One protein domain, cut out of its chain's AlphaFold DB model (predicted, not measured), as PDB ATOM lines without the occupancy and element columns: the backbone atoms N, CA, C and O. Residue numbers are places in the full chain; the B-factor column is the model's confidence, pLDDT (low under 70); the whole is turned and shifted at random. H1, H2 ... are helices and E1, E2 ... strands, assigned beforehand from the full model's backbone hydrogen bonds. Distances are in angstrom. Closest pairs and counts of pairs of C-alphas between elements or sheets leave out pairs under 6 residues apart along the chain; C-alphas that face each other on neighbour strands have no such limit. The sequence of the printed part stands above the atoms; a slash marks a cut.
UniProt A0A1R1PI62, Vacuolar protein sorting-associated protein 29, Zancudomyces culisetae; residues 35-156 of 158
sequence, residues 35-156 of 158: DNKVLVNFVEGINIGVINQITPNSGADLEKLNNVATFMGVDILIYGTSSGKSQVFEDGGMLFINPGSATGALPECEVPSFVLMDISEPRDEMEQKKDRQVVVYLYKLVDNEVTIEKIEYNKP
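Overview. This is residues 35 to 156 of the 158 residues of the protein "Vacuolar protein sorting-associated protein 29" of Zancudomyces culisetae (UniProt A0A1R1PI62). Two twisted sheets lie partly face to face as a sandwich, with the short helix H1 covering the other face of the larger sheet. The smaller sheet, a meander of E6, E7 and E8, includes the two longest strands. The printed part has 122 residues, mostly strand by class, ordered E1 E2 H1 E3 E4 E5 E6 E7 E8; the sheets run E1 E2 E3 E5 E4, mixed, and E6 E7 E8, antiparallel. It is compact, radius of gyration of the C-alphas 15.1 A, spanning 49 by 34 by 22 A.

Along the chain. Find C-alpha 37 at (75.445, 78.548, 13.943), where E1, residues 37 to 43, begins. Then come E2, 46 to 51; H1, 62 to 72, 15.2 A long; E3, 76 to 79; E4, 87 to 91; E5, 94 to 98; and E6, 113 to 119, 19.7 A. E7, 132 to 142, spans 31.4 A and E8, 145 to 155, 31.8 A, ending at (70.757, 57.898, 7.793).

Arrangement. Look across the hairpin E1 and E2 for N 38 and O 50, 3.2 A. E2 and E3 are parallel, N 78 and O 49 at 2.8 A; with H1 they form a strand-helix-strand unit, its crossover right-handed. H1 makes two layers with this sheet, at a height over the sheet of 8.2 A; the C-alphas of Ala 69 and Leu 77 in E3 are closest, 6.0 A. Every O i to N i+4 pair of H1 is within hydrogen-bond range. E3 and E5 are parallel, N 77 and O 95 at 2.8 A; the hairpin E4 and E5 has N 96 and O 89 at 2.8 A. Between the two sheets of the sandwich, E5 and E8 have their closest C-alphas at Leu 95 and Tyr 153, 7.2 A apart. In the meander, each strand the antiparallel neighbour of the one before, find N 116 and O 137, 2.9 A, and N 136 and O 151, 2.8 A.

Size, cuts and confidence. The C-alphas farthest apart, of Pro 107 and Met 126, are 49.8 A apart. The printed part has no cut; the links E5 to E6 and E6 to E7 are long. The model's pLDDT is under 70 at residues 35 to 44, 54 to 60 and 122 to 131.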
ATOM      1  N   ASP A  35      78.472  83.330  16.560       45.28
ATOM      2  CA  ASP A  35      77.223  83.984  16.124       45.28
ATOM      3  C   ASP A  35      76.607  83.422  14.819       45.28
ATOM      4  O   ASP A  35      75.521  83.844  14.434       45.28
ATOM      5  N   ASN A  36      77.252  82.462  14.137       52.62
ATOM      6  CA  ASN A  36      76.837  81.982  12.801       52.62
ATOM      7  C   ASN A  36      76.294  80.538  12.755       52.62
ATOM      8  O   ASN A  36      76.199  79.960  11.670       52.62
ATOM      9  N   LYS A  37      75.967  79.925  13.899       54.16
ATOM     10  CA  LYS A  37      75.445  78.548  13.943       54.16
ATOM     11  C   LYS A  37      73.933  78.567  14.127       54.16
ATOM     12  O   LYS A  37      73.458  78.922  15.201       54.16
ATOM     13  N   VAL A  38      73.192  78.164  13.096       61.44
ATOM     14  CA  VAL A  38      71.748  77.927  13.194       61.44
ATOM     15  C   VAL A  38      71.527  76.421  13.131       61.44
ATOM     16  O   VAL A  38      71.798  75.774  12.122       61.44
ATOM     17  N   LEU A  39      71.063  75.849  14.239       58.19
ATOM     18  CA  LEU A  39      70.511  74.498  14.260       58.19
ATOM     19  C   LEU A  39      69.042  74.593  13.856       58.19
ATOM     20  O   LEU A  39      68.261  75.257  14.538       58.19
ATOM     21  N   VAL A  40      68.678  73.951  12.748       61.16
ATOM     22  CA  VAL A  40      67.281  73.796  12.339       61.16
ATOM     23  C   VAL A  40      66.878  72.382  12.729       61.16
ATOM     24  O   VAL A  40      67.138  71.418  12.015       61.16
ATOM     25  N   ASN A  41      66.305  72.249  13.922       58.34
ATOM     26  CA  ASN A  41      65.929  70.943  14.442       58.34
ATOM     27  C   ASN A  41      64.576  70.482  13.874       58.34
ATOM     28  O   ASN A  41      63.577  71.190  13.997       58.34
ATOM     29  N   PHE A  42      64.597  69.247  13.356       58.59
ATOM     30  CA  PHE A  42      63.497  68.365  12.946       58.59
ATOM     31  C   PHE A  42      62.809  68.657  11.610       58.59
ATOM     32  O   PHE A  42      61.720  69.221  11.557       58.59
ATOM     33  N   VAL A  43      63.387  68.094  10.547       60.12
ATOM     34  CA  VAL A  43      62.585  67.525   9.458       60.12
ATOM     35  C   VAL A  43      62.607  66.009   9.665       60.12
ATOM     36  O   VAL A  43      63.652  65.378   9.542       60.12
ATOM     37  N   GLU A  44      61.484  65.433  10.101       68.50
ATOM     38  CA  GLU A  44      61.213  63.986   9.974       68.50
ATOM     39  C   GLU A  44      62.183  63.031  10.718       68.50
ATOM     40  O   GLU A  44      62.321  61.850  10.393       68.50
ATOM     41  N   GLY A  45      62.848  63.507  11.777       76.94
ATOM     42  CA  GLY A  45      63.833  62.725  12.546       76.94
ATOM     43  C   GLY A  45      65.253  62.754  11.968       76.94
ATOM     44  O   GLY A  45      66.099  61.943  12.362       76.94
ATOM     45  N   ILE A  46      65.506  63.699  11.063       86.25
ATOM     46  CA  ILE A  46      66.825  64.095  10.580       86.25
ATOM     47  C   ILE A  46      67.198  65.443  11.209       86.25
ATOM     48  O   ILE A  46      66.431  66.409  11.171       86.25
ATOM     49  N   ASN A  47      68.385  65.496  11.805       89.50
ATOM     50  CA  ASN A  47      68.970  66.694  12.385       89.50
ATOM     51  C   ASN A  47      69.790  67.412  11.310       89.50
ATOM     52  O   ASN A  47      70.769  66.857  10.808       89.50
ATOM     53  N   ILE A  48      69.406  68.647  10.973       92.00
ATOM     54  CA  ILE A  48      70.059  69.436   9.925       92.00
ATOM     55  C   ILE A  48      70.711  70.676  10.547       92.00
ATOM     56  O   ILE A  48      70.061  71.529  11.154       92.00
ATOM     57  N   GLY A  49      72.026  70.788  10.387       91.75
ATOM     58  CA  GLY A  49      72.796  71.962  10.783       91.75
ATOM     59  C   GLY A  49      73.014  72.894   9.604       91.75
ATOM     60  O   GLY A  49      73.322  72.427   8.511       91.75
ATOM     61  N   VAL A  50      72.912  74.208   9.822       91.69
ATOM     62  CA  VAL A  50      73.249  75.208   8.802       91.69
ATOM     63  C   VAL A  50      74.299  76.172   9.339       91.69
ATOM     64  O   VAL A  50      74.134  76.785  10.399       91.69
ATOM     65  N   ILE A  51      75.382  76.334   8.582       87.44
ATOM     66  CA  ILE A  51      76.454  77.286   8.871       87.44
ATOM     67  C   ILE A  51      76.864  78.020   7.596       87.44
ATOM     68  O   ILE A  51      76.897  77.451   6.515       87.44
ATOM     69  N   ASN A  52      77.201  79.304   7.693       78.62
ATOM     70  CA  ASN A  52      77.606  80.055   6.501       78.62
ATOM     71  C   ASN A  52      79.062  79.761   6.099       78.62
ATOM     72  O   ASN A  52      79.342  79.463   4.950       78.62
ATOM     73  N   GLN A  53      80.004  79.847   7.041       71.31
ATOM     74  CA  GLN A  53      81.440  79.694   6.785       71.31
ATOM     75  C   GLN A  53      82.085  78.981   7.974       71.31
ATOM     76  O   GLN A  53      81.872  79.382   9.120       71.31
ATOM     77  N   ILE A  54      82.900  77.961   7.708       60.47
ATOM     78  CA  ILE A  54      83.653  77.235   8.748       60.47
ATOM     79  C   ILE A  54      84.925  77.993   9.126       60.47
ATOM     80  O   ILE A  54      85.329  77.990  10.285       60.47
ATOM     81  N   THR A  55      85.510  78.706   8.161       55.72
ATOM     82  CA  THR A  55      86.710  79.533   8.322       55.72
ATOM     83  C   THR A  55      86.827  80.525   7.164       55.72
ATOM     84  O   THR A  55      86.622  80.113   6.022       55.72
ATOM     85  N   PRO A  56      87.243  81.779   7.402       46.62
ATOM     86  CA  PRO A  56      87.680  82.655   6.324       46.62
ATOM     87  C   PRO A  56      88.992  82.094   5.749       46.62
ATOM     88  O   PRO A  56      89.981  81.993   6.467       46.62
ATOM     89  N   ASN A  57      89.005  81.721   4.468       48.31
ATOM     90  CA  ASN A  57      90.198  81.358   3.676       48.31
ATOM     91  C   ASN A  57      90.748  79.923   3.765       48.31
ATOM     92  O   ASN A  57      91.829  79.674   3.236       48.31
ATOM     93  N   SER A  58      90.031  78.953   4.338       45.19
ATOM     94  CA  SER A  58      90.293  77.544   4.006       45.19
ATOM     95  C   SER A  58      89.071  76.945   3.330       45.19
ATOM     96  O   SER A  58      87.946  77.248   3.723       45.19
ATOM     97  N   GLY A  59      89.294  76.154   2.277       57.19
ATOM     98  CA  GLY A  59      88.247  75.363   1.635       57.19
ATOM     99  C   GLY A  59      87.592  74.374   2.608       57.19
ATOM    100  O   GLY A  59      87.756  74.469   3.823       57.19
ATOM    101  N   ALA A  60      86.844  73.411   2.074       63.09
ATOM    102  CA  ALA A  60      86.219  72.352   2.864       63.09
ATOM    103  C   ALA A  60      87.291  71.473   3.547       63.09
ATOM    104  O   ALA A  60      87.755  70.488   2.983       63.09
ATOM    105  N   ASP A  61      87.726  71.863   4.744       83.00
ATOM    106  CA  ASP A  61      88.589  71.061   5.607       83.00
ATOM    107  C   ASP A  61      87.718  70.013   6.302       83.00
ATOM    108  O   ASP A  61      86.903  70.342   7.171       83.00
ATOM    109  N   LEU A  62      87.866  68.764   5.863       85.75
ATOM    110  CA  LEU A  62      87.041  67.641   6.289       85.75
ATOM    111  C   LEU A  62      87.058  67.452   7.812       85.75
ATOM    112  O   LEU A  62      86.019  67.206   8.417       85.75
ATOM    113  N   GLU A  63      88.211  67.626   8.457       87.81
ATOM    114  CA  GLU A  63      88.328  67.457   9.907       87.81
ATOM    115  C   GLU A  63      87.515  68.526  10.651       87.81
ATOM    116  O   GLU A  63      86.794  68.239  11.609       87.81
ATOM    117  N   LYS A  64      87.561  69.776  10.175       87.25
ATOM    118  CA  LYS A  64      86.763  70.867  10.752       87.25
ATOM    119  C   LYS A  64      85.271  70.653  10.531       87.25
ATOM    120  O   LYS A  64      84.491  70.891  11.452       87.25
ATOM    121  N   LEU A  65      84.885  70.216   9.334       89.56
ATOM    122  CA  LEU A  65      83.505  69.880   8.985       89.56
ATOM    123  C   LEU A  65      82.948  68.814   9.935       89.56
ATOM    124  O   LEU A  65      81.927  69.051  10.579       89.56
ATOM    125  N   ASN A  66      83.675  67.710  10.107       90.56
ATOM    126  CA  ASN A  66      83.317  66.634  11.028       90.56
ATOM    127  C   ASN A  66      83.204  67.095  12.475       90.56
ATOM    128  O   ASN A  66      82.220  66.785  13.148       90.56
ATOM    129  N   ASN A  67      84.175  67.873  12.954       89.81
ATOM    130  CA  ASN A  67      84.147  68.409  14.311       89.81
ATOM    131  C   ASN A  67      82.925  69.305  14.535       89.81
ATOM    132  O   ASN A  67      82.297  69.241  15.590       89.81
ATOM    133  N   VAL A  68      82.561  70.133  13.550       89.25
ATOM    134  CA  VAL A  68      81.380  70.999  13.642       89.25
ATOM    135  C   VAL A  68      80.090  70.184  13.604       89.25
ATOM    136  O   VAL A  68      79.235  70.417  14.455       89.25
ATOM    137  N   ALA A  69      79.959  69.234  12.677       90.25
ATOM    138  CA  ALA A  69      78.778  68.382  12.564       90.25
ATOM    139  C   ALA A  69      78.565  67.543  13.835       90.25
ATOM    140  O   ALA A  69      77.488  67.581  14.431       90.25
ATOM    141  N   THR A  70      79.632  66.910  14.330       89.94
ATOM    142  CA  THR A  70      79.630  66.140  15.582       89.94
ATOM    143  C   THR A  70      79.269  67.021  16.774       89.94
ATOM    144  O   THR A  70      78.410  66.666  17.575       89.94
ATOM    145  N   PHE A  71      79.879  68.207  16.885       89.31
ATOM    146  CA  PHE A  71      79.571  69.156  17.958       89.31
ATOM    147  C   PHE A  71      78.110  69.628  17.921       89.31
ATOM    148  O   PHE A  71      77.527  69.901  18.969       89.31
ATOM    149  N   MET A  72      77.527  69.755  16.728       88.25
ATOM    150  CA  MET A  72      76.126  70.140  16.548       88.25
ATOM    151  C   MET A  72      75.155  68.962  16.710       88.25
ATOM    152  O   MET A  72      73.964  69.208  16.876       88.25
ATOM    153  N   GLY A  73      75.634  67.715  16.690       89.69
ATOM    154  CA  GLY A  73      74.792  66.519  16.763       89.69
ATOM    155  C   GLY A  73      73.864  66.365  15.554       89.69
ATOM    156  O   GLY A  73      72.700  65.995  15.719       89.69
ATOM    157  N   VAL A  74      74.349  66.711  14.356       91.38
ATOM    158  CA  VAL A  74      73.551  66.721  13.117       91.38
ATOM    159  C   VAL A  74      73.872  65.528  12.225       91.38
ATOM    160  O   VAL A  74      75.011  65.077  12.180       91.38
ATOM    161  N   ASP A  75      72.866  65.053  11.493       91.44
ATOM    162  CA  ASP A  75      73.024  64.014  10.471       91.44
ATOM    163  C   ASP A  75      73.456  64.635   9.133       91.44
ATOM    164  O   ASP A  75      74.226  64.049   8.377       91.44
ATOM    165  N   ILE A  76      72.964  65.848   8.852       93.50
ATOM    166  CA  ILE A  76      73.277  66.613   7.645       93.50
ATOM    167  C   ILE A  76      73.828  67.979   8.050       93.50
ATOM    168  O   ILE A  76      73.174  68.726   8.782       93.50
ATOM    169  N   LEU A  77      75.004  68.344   7.544       93.19
ATOM    170  CA  LEU A  77      75.575  69.679   7.697       93.19
ATOM    171  C   LEU A  77      75.550  70.426   6.361       93.19
ATOM    172  O   LEU A  77      76.294  70.102   5.434       93.19
ATOM    173  N   ILE A  78      74.738  71.478   6.296       93.50
ATOM    174  CA  ILE A  78      74.731  72.441   5.196       93.50
ATOM    175  C   ILE A  78      75.709  73.565   5.529       93.50
ATOM    176  O   ILE A  78      75.586  74.228   6.564       93.50
ATOM    177  N   TYR A  79      76.677  73.796   4.649       90.69
ATOM    178  CA  TYR A  79      77.719  74.795   4.837       90.69
ATOM    179  C   TYR A  79      77.969  75.620   3.573       90.69
ATOM    180  O   TYR A  79      77.698  75.179   2.463       90.69
ATOM    181  N   GLY A  80      78.509  76.825   3.731       86.25
ATOM    182  CA  GLY A  80      79.053  77.618   2.629       86.25
ATOM    183  C   GLY A  80      80.578  77.731   2.696       86.25
ATOM    184  O   GLY A  80      81.217  77.475   3.724       86.25
ATOM    185  N   THR A  81      81.179  78.140   1.580       80.38
ATOM    186  CA  THR A  81      82.617  78.435   1.463       80.38
ATOM    187  C   THR A  81      82.831  79.756   0.739       80.38
ATOM    188  O   THR A  81      81.974  80.220  -0.011       80.38
ATOM    189  N   SER A  82      83.999  80.376   0.926       79.06
ATOM    190  CA  SER A  82      84.395  81.569   0.161       79.06
ATOM    191  C   SER A  82      84.511  81.298  -1.342       79.06
ATOM    192  O   SER A  82      84.244  82.193  -2.140       79.06
ATOM    193  N   SER A  83      84.857  80.066  -1.725       80.25
ATOM    194  CA  SER A  83      84.964  79.667  -3.129       80.25
ATOM    195  C   SER A  83      83.613  79.543  -3.836       80.25
ATOM    196  O   SER A  83      83.564  79.550  -5.060       80.25
ATOM    197  N   GLY A  84      82.513  79.369  -3.091       80.44
ATOM    198  CA  GLY A  84      81.178  79.136  -3.650       80.44
ATOM    199  C   GLY A  84      81.044  77.858  -4.485       80.44
ATOM    200  O   GLY A  84      80.050  77.697  -5.188       80.44
ATOM    201  N   LYS A  85      82.027  76.950  -4.449       86.44
ATOM    202  CA  LYS A  85      81.982  75.694  -5.207       86.44
ATOM    203  C   LYS A  85      81.023  74.720  -4.533       86.44
ATOM    204  O   LYS A  85      81.279  74.297  -3.408       86.44
ATOM    205  N   SER A  86      79.947  74.359  -5.231       91.81
ATOM    206  CA  SER A  86      79.000  73.355  -4.751       91.81
ATOM    207  C   SER A  86      79.673  71.995  -4.578       91.81
ATOM    208  O   SER A  86      80.446  71.579  -5.446       91.81
ATOM    209  N   GLN A  87      79.339  71.287  -3.506       92.19
ATOM    210  CA  GLN A  87      79.872  69.966  -3.199       92.19
ATOM    211  C   GLN A  87      78.874  69.196  -2.334       92.19
ATOM    212  O   GLN A  87      78.311  69.763  -1.402       92.19
ATOM    213  N   VAL A  88      78.683  67.909  -2.611       94.81
ATOM    214  CA  VAL A  88      77.929  66.996  -1.746       94.81
ATOM    215  C   VAL A  88      78.786  65.760  -1.525       94.81
ATOM    216  O   VAL A  88      79.332  65.222  -2.487       94.81
ATOM    217  N   PHE A  89      78.952  65.342  -0.276       94.00
ATOM    218  CA  PHE A  89      79.681  64.119   0.053       94.00
ATOM    219  C   PHE A  89      79.249  63.563   1.411       94.00
ATOM    220  O   PHE A  89      78.706  64.286   2.245       94.00
ATOM    221  N   GLU A  90      79.515  62.279   1.628       93.19
ATOM    222  CA  GLU A  90      79.307  61.597   2.903       93.19
ATOM    223  C   GLU A  90      80.656  61.345   3.580       93.19
ATOM    224  O   GLU A  90      81.624  60.972   2.913       93.19
ATOM    225  N   ASP A  91      80.716  61.538   4.895       91.38
ATOM    226  CA  ASP A  91      81.842  61.102   5.716       91.38
ATOM    227  C   ASP A  91      81.358  60.714   7.117       91.38
ATOM    228  O   ASP A  91      80.528  61.396   7.717       91.38
ATOM    229  N   GLY A  92      81.835  59.578   7.631       88.62
ATOM    230  CA  GLY A  92      81.480  59.112   8.975       88.62
ATOM    231  C   GLY A  92      79.977  58.898   9.224       88.62
ATOM    232  O   GLY A  92      79.543  59.008  10.366       88.62
ATOM    233  N   GLY A  93      79.180  58.621   8.183       89.56
ATOM    234  CA  GLY A  93      77.720  58.484   8.277       89.56
ATOM    235  C   GLY A  93      76.956  59.814   8.329       89.56
ATOM    236  O   GLY A  93      75.728  59.809   8.444       89.56
ATOM    237  N   MET A  94      77.658  60.946   8.227       91.44
ATOM    238  CA  MET A  94      77.079  62.283   8.106       91.44
ATOM    239  C   MET A  94      77.130  62.758   6.655       91.44
ATOM    240  O   MET A  94      78.089  62.495   5.926       91.44
ATOM    241  N   LEU A  95      76.112  63.511   6.249       94.50
ATOM    242  CA  LEU A  95      76.038  64.113   4.925       94.50
ATOM    243  C   LEU A  95      76.466  65.581   4.974       94.50
ATOM    244  O   LEU A  95      75.945  66.375   5.755       94.50
ATOM    245  N   PHE A  96      77.376  65.968   4.090       94.56
ATOM    246  CA  PHE A  96      77.879  67.330   3.978       94.56
ATOM    247  C   PHE A  96      77.417  67.948   2.666       94.56
ATOM    248  O   PHE A  96      77.629  67.387   1.590       94.56
ATOM    249  N   ILE A  97      76.789  69.122   2.753       94.81
ATOM    250  CA  ILE A  97      76.203  69.813   1.604       94.81
ATOM    251  C   ILE A  97      76.708  71.248   1.555       94.81
ATOM    252  O   ILE A  97      76.371  72.074   2.400       94.81
ATOM    253  N   ASN A  98      77.442  71.571   0.500       93.50
ATOM    254  CA  ASN A  98      77.644  72.935   0.048       93.50
ATOM    255  C   ASN A  98      76.792  73.170  -1.202       93.50
ATOM    256  O   ASN A  98      77.114  72.621  -2.260       93.50
ATOM    257  N   PRO A  99      75.717  73.977  -1.126       94.38
ATOM    258  CA  PRO A  99      74.863  74.234  -2.279       94.38
ATOM    259  C   PRO A  99      75.546  75.096  -3.347       94.38
ATOM    260  O   PRO A  99      75.021  75.206  -4.449       94.38
ATOM    261  N   GLY A 100      76.704  75.688  -3.041       91.50
ATOM    262  CA  GLY A 100      77.384  76.654  -3.890       91.50
ATOM    263  C   GLY A 100      76.729  78.033  -3.836       91.50
ATOM    264  O   GLY A 100      76.151  78.428  -2.821       91.50
ATOM    265  N   SER A 101      76.849  78.793  -4.924       91.38
ATOM    266  CA  SER A 101      76.203  80.098  -5.073       91.38
ATOM    267  C   SER A 101      75.082  80.019  -6.097       91.38
ATOM    268  O   SER A 101      75.346  79.782  -7.274       91.38
ATOM    269  N   ALA A 102      73.848  80.320  -5.690       91.69
ATOM    270  CA  ALA A 102      72.690  80.311  -6.590       91.69
ATOM    271  C   ALA A 102      72.813  81.310  -7.754       91.69
ATOM    272  O   ALA A 102      72.151  81.154  -8.774       91.69
ATOM    273  N   THR A 103      73.651  82.338  -7.607       88.19
ATOM    274  CA  THR A 103      73.840  83.394  -8.609       88.19
ATOM    275  C   THR A 103      75.171  83.311  -9.346       88.19
ATOM    276  O   THR A 103      75.345  84.033 -10.322       88.19
ATOM    277  N   GLY A 104      76.133  82.507  -8.878       82.94
ATOM    278  CA  GLY A 104      77.508  82.540  -9.398       82.94
ATOM    279  C   GLY A 104      78.224  83.885  -9.176       82.94
ATOM    280  O   GLY A 104      79.181  84.205  -9.862       82.94
ATOM    281  N   ALA A 105      77.760  84.722  -8.240       80.19
ATOM    282  CA  ALA A 105      78.313  86.070  -8.049       80.19
ATOM    283  C   ALA A 105      79.615  86.122  -7.219       80.19
ATOM    284  O   ALA A 105      80.130  87.211  -6.959       80.19
ATOM    285  N   LEU A 106      80.119  84.977  -6.742       76.56
ATOM    286  CA  LEU A 106      81.341  84.939  -5.937       76.56
ATOM    287  C   LEU A 106      82.577  84.877  -6.847       76.56
ATOM    288  O   LEU A 106      82.525  84.192  -7.864       76.56
ATOM    289  N   PRO A 107      83.703  85.516  -6.472       71.62
ATOM    290  CA  PRO A 107      84.872  85.643  -7.349       71.62
ATOM    291  C   PRO A 107      85.451  84.324  -7.880       71.62
ATOM    292  O   PRO A 107      86.012  84.303  -8.966       71.62
ATOM    293  N   GLU A 108      85.329  83.235  -7.118       73.12
ATOM    294  CA  GLU A 108      85.833  81.901  -7.484       73.12
ATOM    295  C   GLU A 108      84.714  80.917  -7.886       73.12
ATOM    296  O   GLU A 108      84.972  79.724  -8.082       73.12
ATOM    297  N   CYS A 109      83.467  81.394  -7.979       74.94
ATOM    298  CA  CYS A 109      82.286  80.590  -8.275       74.94
ATOM    299  C   CYS A 109      81.726  80.962  -9.646       74.94
ATOM    300  O   CYS A 109      80.918  81.875  -9.769       74.94
ATOM    301  N   GLU A 110      82.133  80.230 -10.673       73.00
ATOM    302  CA  GLU A 110      81.681  80.489 -12.045       73.00
ATOM    303  C   GLU A 110      80.364  79.776 -12.388       73.00
ATOM    304  O   GLU A 110      79.707  80.130 -13.361       73.00
ATOM    305  N   VAL A 111      79.956  78.785 -11.586       91.19
ATOM    306  CA  VAL A 111      78.817  77.904 -11.882       91.19
ATOM    307  C   VAL A 111      77.693  78.132 -10.866       91.19
ATOM    308  O   VAL A 111      77.801  77.666  -9.723       91.19
ATOM    309  N   PRO A 112      76.596  78.814 -11.259       95.25
ATOM    310  CA  PRO A 112      75.398  78.919 -10.443       95.25
ATOM    311  C   PRO A 112      74.887  77.539 -10.035       95.25
ATOM    312  O   PRO A 112      74.758  76.641 -10.871       95.25
ATOM    313  N   SER A 113      74.615  77.368  -8.747       95.44
ATOM    314  CA  SER A 113      74.223  76.080  -8.182       95.44
ATOM    315  C   SER A 113      73.311  76.220  -6.971       95.44
ATOM    316  O   SER A 113      73.364  77.204  -6.232       95.44
ATOM    317  N   PHE A 114      72.431  75.238  -6.800       96.06
ATOM    318  CA  PHE A 114      71.576  75.105  -5.626       96.06
ATOM    319  C   PHE A 114      71.207  73.639  -5.404       96.06
ATOM    320  O   PHE A 114      71.349  72.798  -6.292       96.06
ATOM    321  N   VAL A 115      70.715  73.334  -4.205       97.12
ATOM    322  CA  VAL A 115      70.335  71.978  -3.805       97.12
ATOM    323  C   VAL A 115      68.848  71.923  -3.479       97.12
ATOM    324  O   VAL A 115      68.337  72.796  -2.779       97.12
ATOM    325  N   LEU A 116      68.173  70.877  -3.955       96.50
ATOM    326  CA  LEU A 116      66.885  70.428  -3.428       96.50
ATOM    327  C   LEU A 116      67.099  69.121  -2.668       96.50
ATOM    328  O   LEU A 116      67.816  68.243  -3.143       96.50
ATOM    329  N   MET A 117      66.476  68.993  -1.501       93.94
ATOM    330  CA  MET A 117      66.464  67.750  -0.736       93.94
ATOM    331  C   MET A 117      65.036  67.234  -0.662       93.94
ATOM    332  O   MET A 117      64.131  67.984  -0.303       93.94
ATOM    333  N   ASP A 118      64.865  65.965  -0.999       91.56
ATOM    334  CA  ASP A 118      63.653  65.196  -0.759       91.56
ATOM    335  C   ASP A 118      63.910  64.298   0.453       91.56
ATOM    336  O   ASP A 118      64.801  63.444   0.431       91.56
ATOM    337  N   ILE A 119      63.197  64.572   1.542       87.81
ATOM    338  CA  ILE A 119      63.301  63.838   2.801       87.81
ATOM    339  C   ILE A 119      62.006  63.044   2.921       87.81
ATOM    340  O   ILE A 119      60.922  63.604   2.783       87.81
ATOM    341  N   SER A 120      62.136  61.724   3.059       81.44
ATOM    342  CA  SER A 120      60.988  60.823   3.100       81.44
ATOM    343  C   SER A 120      60.661  60.382   4.525       81.44
ATOM    344  O   SER A 120      61.488  59.767   5.207       81.44
ATOM    345  N   GLU A 121      59.406  60.594   4.922       71.62
ATOM    346  CA  GLU A 121      58.868  60.081   6.180       71.62
ATOM    347  C   GLU A 121      58.681  58.552   6.138       71.62
ATOM    348  O   GLU A 121      58.124  58.017   5.169       71.62
ATOM    349  N   PRO A 122      59.047  57.828   7.214       68.94
ATOM    350  CA  PRO A 122      58.570  56.467   7.428       68.94
ATOM    351  C   PRO A 122      57.047  56.493   7.606       68.94
ATOM    352  O   PRO A 122      56.545  57.196   8.485       68.94
ATOM    353  N   ARG A 123      56.298  55.735   6.796       66.75
ATOM    354  CA  ARG A 123      54.824  55.824   6.789       66.75
ATOM    355  C   ARG A 123      54.155  54.972   7.862       66.75
ATOM    356  O   ARG A 123      53.033  55.277   8.253       66.75
ATOM    357  N   ASP A 124      54.852  53.955   8.363       67.69
ATOM    358  CA  ASP A 124      54.311  52.999   9.326       67.69
ATOM    359  C   ASP A 124      55.184  52.871  10.582       67.69
ATOM    360  O   ASP A 124      56.410  52.976  10.539       67.69
ATOM    361  N   GLU A 125      54.567  52.542  11.721       64.56
ATOM    362  CA  GLU A 125      55.275  52.271  12.984       64.56
ATOM    363  C   GLU A 125      56.272  51.101  12.866       64.56
ATOM    364  O   GLU A 125      57.311  51.096  13.525       64.56
ATOM    365  N   MET A 126      56.012  50.133  11.976       63.22
ATOM    366  CA  MET A 126      56.976  49.076  11.634       63.22
ATOM    367  C   MET A 126      58.114  49.574  10.726       63.22
ATOM    368  O   MET A 126      59.205  49.005  10.759       63.22
ATOM    369  N   GLU A 127      57.892  50.643   9.955       63.97
ATOM    370  CA  GLU A 127      58.913  51.316   9.141       63.97
ATOM    371  C   GLU A 127      59.745  52.329   9.928       63.97
ATOM    372  O   GLU A 127      60.805  52.718   9.451       63.97
ATOM    373  N   GLN A 128      59.372  52.686  11.163       58.38
ATOM    374  CA  GLN A 128      60.231  53.504  12.038       58.38
ATOM    375  C   GLN A 128      61.598  52.851  12.330       58.38
ATOM    376  O   GLN A 128      62.510  53.531  12.798       58.38
ATOM    377  N   LYS A 129      61.750  51.548  12.043       58.44
ATOM    378  CA  LYS A 129      63.021  50.806  12.094       58.44
ATOM    379  C   LYS A 129      63.817  50.803  10.780       58.44
ATOM    380  O   LYS A 129      64.899  50.227  10.768       58.44
ATOM    381  N   LYS A 130      63.296  51.368   9.686       62.19
ATOM    382  CA  LYS A 130      64.035  51.499   8.423       62.19
ATOM    383  C   LYS A 130      64.921  52.742   8.434       62.19
ATOM    384  O   LYS A 130      64.625  53.730   9.108       62.19
ATOM    385  N   ASP A 131      65.977  52.673   7.634       68.12
ATOM    386  CA  ASP A 131      66.849  53.802   7.334       68.12
ATOM    387  C   ASP A 131      66.015  54.963   6.779       68.12
ATOM    388  O   ASP A 131      65.144  54.773   5.924       68.12
ATOM    389  N   ARG A 132      66.264  56.177   7.276       79.25
ATOM    390  CA  ARG A 132      65.653  57.377   6.696       79.25
ATOM    391  C   ARG A 132      66.412  57.718   5.424       79.25
ATOM    392  O   ARG A 132      67.610  57.995   5.492       79.25
ATOM    393  N   GLN A 133      65.714  57.697   4.294       86.88
ATOM    394  CA  GLN A 133      66.289  58.032   2.999       86.88
ATOM    395  C   GLN A 133      66.142  59.531   2.728       86.88
ATOM    396  O   GLN A 133      65.064  60.109   2.879       86.88
ATOM    397  N   VAL A 134      67.237  60.144   2.291       91.50
ATOM    398  CA  VAL A 134      67.280  61.507   1.766       91.50
ATOM    399  C   VAL A 134      67.820  61.452   0.354       91.50
ATOM    400  O   VAL A 134      68.877  60.873   0.105       91.50
ATOM    401  N   VAL A 135      67.114  62.084  -0.573       94.44
ATOM    402  CA  VAL A 135      67.586  62.266  -1.940       94.44
ATOM    403  C   VAL A 135      67.979  63.722  -2.124       94.44
ATOM    404  O   VAL A 135      67.177  64.634  -1.943       94.44
ATOM    405  N   VAL A 136      69.231  63.946  -2.495       96.69
ATOM    406  CA  VAL A 136      69.784  65.268  -2.763       96.69
ATOM    407  C   VAL A 136      69.914  65.456  -4.265       96.69
ATOM    408  O   VAL A 136      70.552  64.660  -4.952       96.69
ATOM    409  N   TYR A 137      69.337  66.540  -4.766       97.88
ATOM    410  CA  TYR A 137      69.454  66.987  -6.145       97.88
ATOM    411  C   TYR A 137      70.291  68.259  -6.179       97.88
ATOM    412  O   TYR A 137      69.830  69.326  -5.769       97.88
ATOM    413  N   LEU A 138      71.520  68.152  -6.671       97.38
ATOM    414  CA  LEU A 138      72.400  69.289  -6.890       97.38
ATOM    415  C   LEU A 138      72.247  69.776  -8.332       97.38
ATOM    416  O   LEU A 138      72.653  69.103  -9.279       97.38
ATOM    417  N   TYR A 139      71.658  70.959  -8.479       97.81
ATOM    418  CA  TYR A 139      71.469  71.640  -9.754       97.81
ATOM    419  C   TYR A 139      72.663  72.549 -10.028       97.81
ATOM    420  O   TYR A 139      73.083  73.304  -9.148       97.81
ATOM    421  N   LYS A 140      73.190  72.505 -11.253       96.25
ATOM    422  CA  LYS A 140      74.283  73.368 -11.724       96.25
ATOM    423  C   LYS A 140      73.951  73.916 -13.111       96.25
ATOM    424  O   LYS A 140      73.465  73.168 -13.958       96.25
ATOM    425  N   LEU A 141      74.248  75.190 -13.351       95.69
ATOM    426  CA  LEU A 141      74.144  75.811 -14.673       95.69
ATOM    427  C   LEU A 141      75.515  75.790 -15.363       95.69
ATOM    428  O   LEU A 141      76.367  76.621 -15.061       95.69
ATOM    429  N   VAL A 142      75.727  74.838 -16.271       93.25
ATOM    430  CA  VAL A 142      76.987  74.646 -17.010       93.25
ATOM    431  C   VAL A 142      76.709  74.866 -18.490       93.25
ATOM    432  O   VAL A 142      75.777  74.279 -19.019       93.25
ATOM    433  N   ASP A 143      77.471  75.743 -19.147       92.25
ATOM    434  CA  ASP A 143      77.301  76.062 -20.574       92.25
ATOM    435  C   ASP A 143      75.857  76.452 -20.967       92.25
ATOM    436  O   ASP A 143      75.379  76.141 -22.054       92.25
ATOM    437  N   ASN A 144      75.160  77.174 -20.076       92.00
ATOM    438  CA  ASN A 144      73.735  77.538 -20.172       92.00
ATOM    439  C   ASN A 144      72.744  76.360 -20.146       92.00
ATOM    440  O   ASN A 144      71.553  76.556 -20.390       92.00
ATOM    441  N   GLU A 145      73.200  75.165 -19.787       95.69
ATOM    442  CA  GLU A 145      72.364  73.991 -19.583       95.69
ATOM    443  C   GLU A 145      72.275  73.628 -18.099       95.69
ATOM    444  O   GLU A 145      73.229  73.756 -17.325       95.69
ATOM    445  N   VAL A 146      71.091  73.180 -17.682       96.88
ATOM    446  CA  VAL A 146      70.877  72.695 -16.318       96.88
ATOM    447  C   VAL A 146      71.325  71.242 -16.248       96.88
ATOM    448  O   VAL A 146      70.734  70.362 -16.870       96.88
ATOM    449  N   THR A 147      72.344  70.998 -15.436       97.12
ATOM    450  CA  THR A 147      72.818  69.658 -15.087       97.12
ATOM    451  C   THR A 147      72.371  69.311 -13.671       97.12
ATOM    452  O   THR A 147      72.275  70.189 -12.808       97.12
ATOM    453  N   ILE A 148      72.053  68.036 -13.438       97.69
ATOM    454  CA  ILE A 148      71.526  67.547 -12.161       97.69
ATOM    455  C   ILE A 148      72.373  66.368 -11.702       97.69
ATOM    456  O   ILE A 148      72.528  65.383 -12.424       97.69
ATOM    457  N   GLU A 149      72.883  66.457 -10.482       96.88
ATOM    458  CA  GLU A 149      73.553  65.368  -9.783       96.88
ATOM    459  C   GLU A 149      72.626  64.857  -8.674       96.88
ATOM    460  O   GLU A 149      72.172  65.637  -7.835       96.88
ATOM    461  N   LYS A 150      72.296  63.559  -8.703       96.69
ATOM    462  CA  LYS A 150      71.436  62.904  -7.708       96.69
ATOM    463  C   LYS A 150      72.303  62.098  -6.745       96.69
ATOM    464  O   LYS A 150      73.022  61.203  -7.182       96.69
ATOM    465  N   ILE A 151      72.183  62.381  -5.452       95.94
ATOM    466  CA  ILE A 151      72.857  61.663  -4.369       95.94
ATOM    467  C   ILE A 151      71.786  61.065  -3.458       95.94
ATOM    468  O   ILE A 151      70.821  61.741  -3.110       95.94
ATOM    469  N   GLU A 152      71.943  59.802  -3.080       93.94
ATOM    470  CA  GLU A 152      71.080  59.140  -2.101       93.94
ATOM    471  C   GLU A 152      71.862  58.955  -0.803       93.94
ATOM    472  O   GLU A 152      72.971  58.427  -0.815       93.94
ATOM    473  N   TYR A 153      71.282  59.403   0.304       92.19
ATOM    474  CA  TYR A 153      71.827  59.272   1.647       92.19
ATOM    475  C   TYR A 153      70.857  58.465   2.500       92.19
ATOM    476  O   TYR A 153      69.658  58.747   2.526       92.19
ATOM    477  N   ASN A 154      71.381  57.475   3.213       89.75
ATOM    478  CA  ASN A 154      70.619  56.698   4.177       89.75
ATOM    479  C   ASN A 154      71.174  57.009   5.559       89.75
ATOM    480  O   ASN A 154      72.336  56.711   5.836       89.75
ATOM    481  N   LYS A 155      70.350  57.611   6.419       85.50
ATOM    482  CA  LYS A 155      70.757  57.898   7.793       85.50
ATOM    483  C   LYS A 155      71.069  56.579   8.514       85.50
ATOM    484  O   LYS A 155      70.151  55.760   8.638       85.50
ATOM    485  N   PRO A 156      72.292  56.390   9.043       77.31
ATOM    486  CA  PRO A 156      72.630  55.202   9.812       77.31
ATOM    487  C   PRO A 156      71.754  55.089  11.064       77.31
ATOM    488  O   PRO A 156      71.552  56.065  11.792       77.31
TER     489      PRO A 156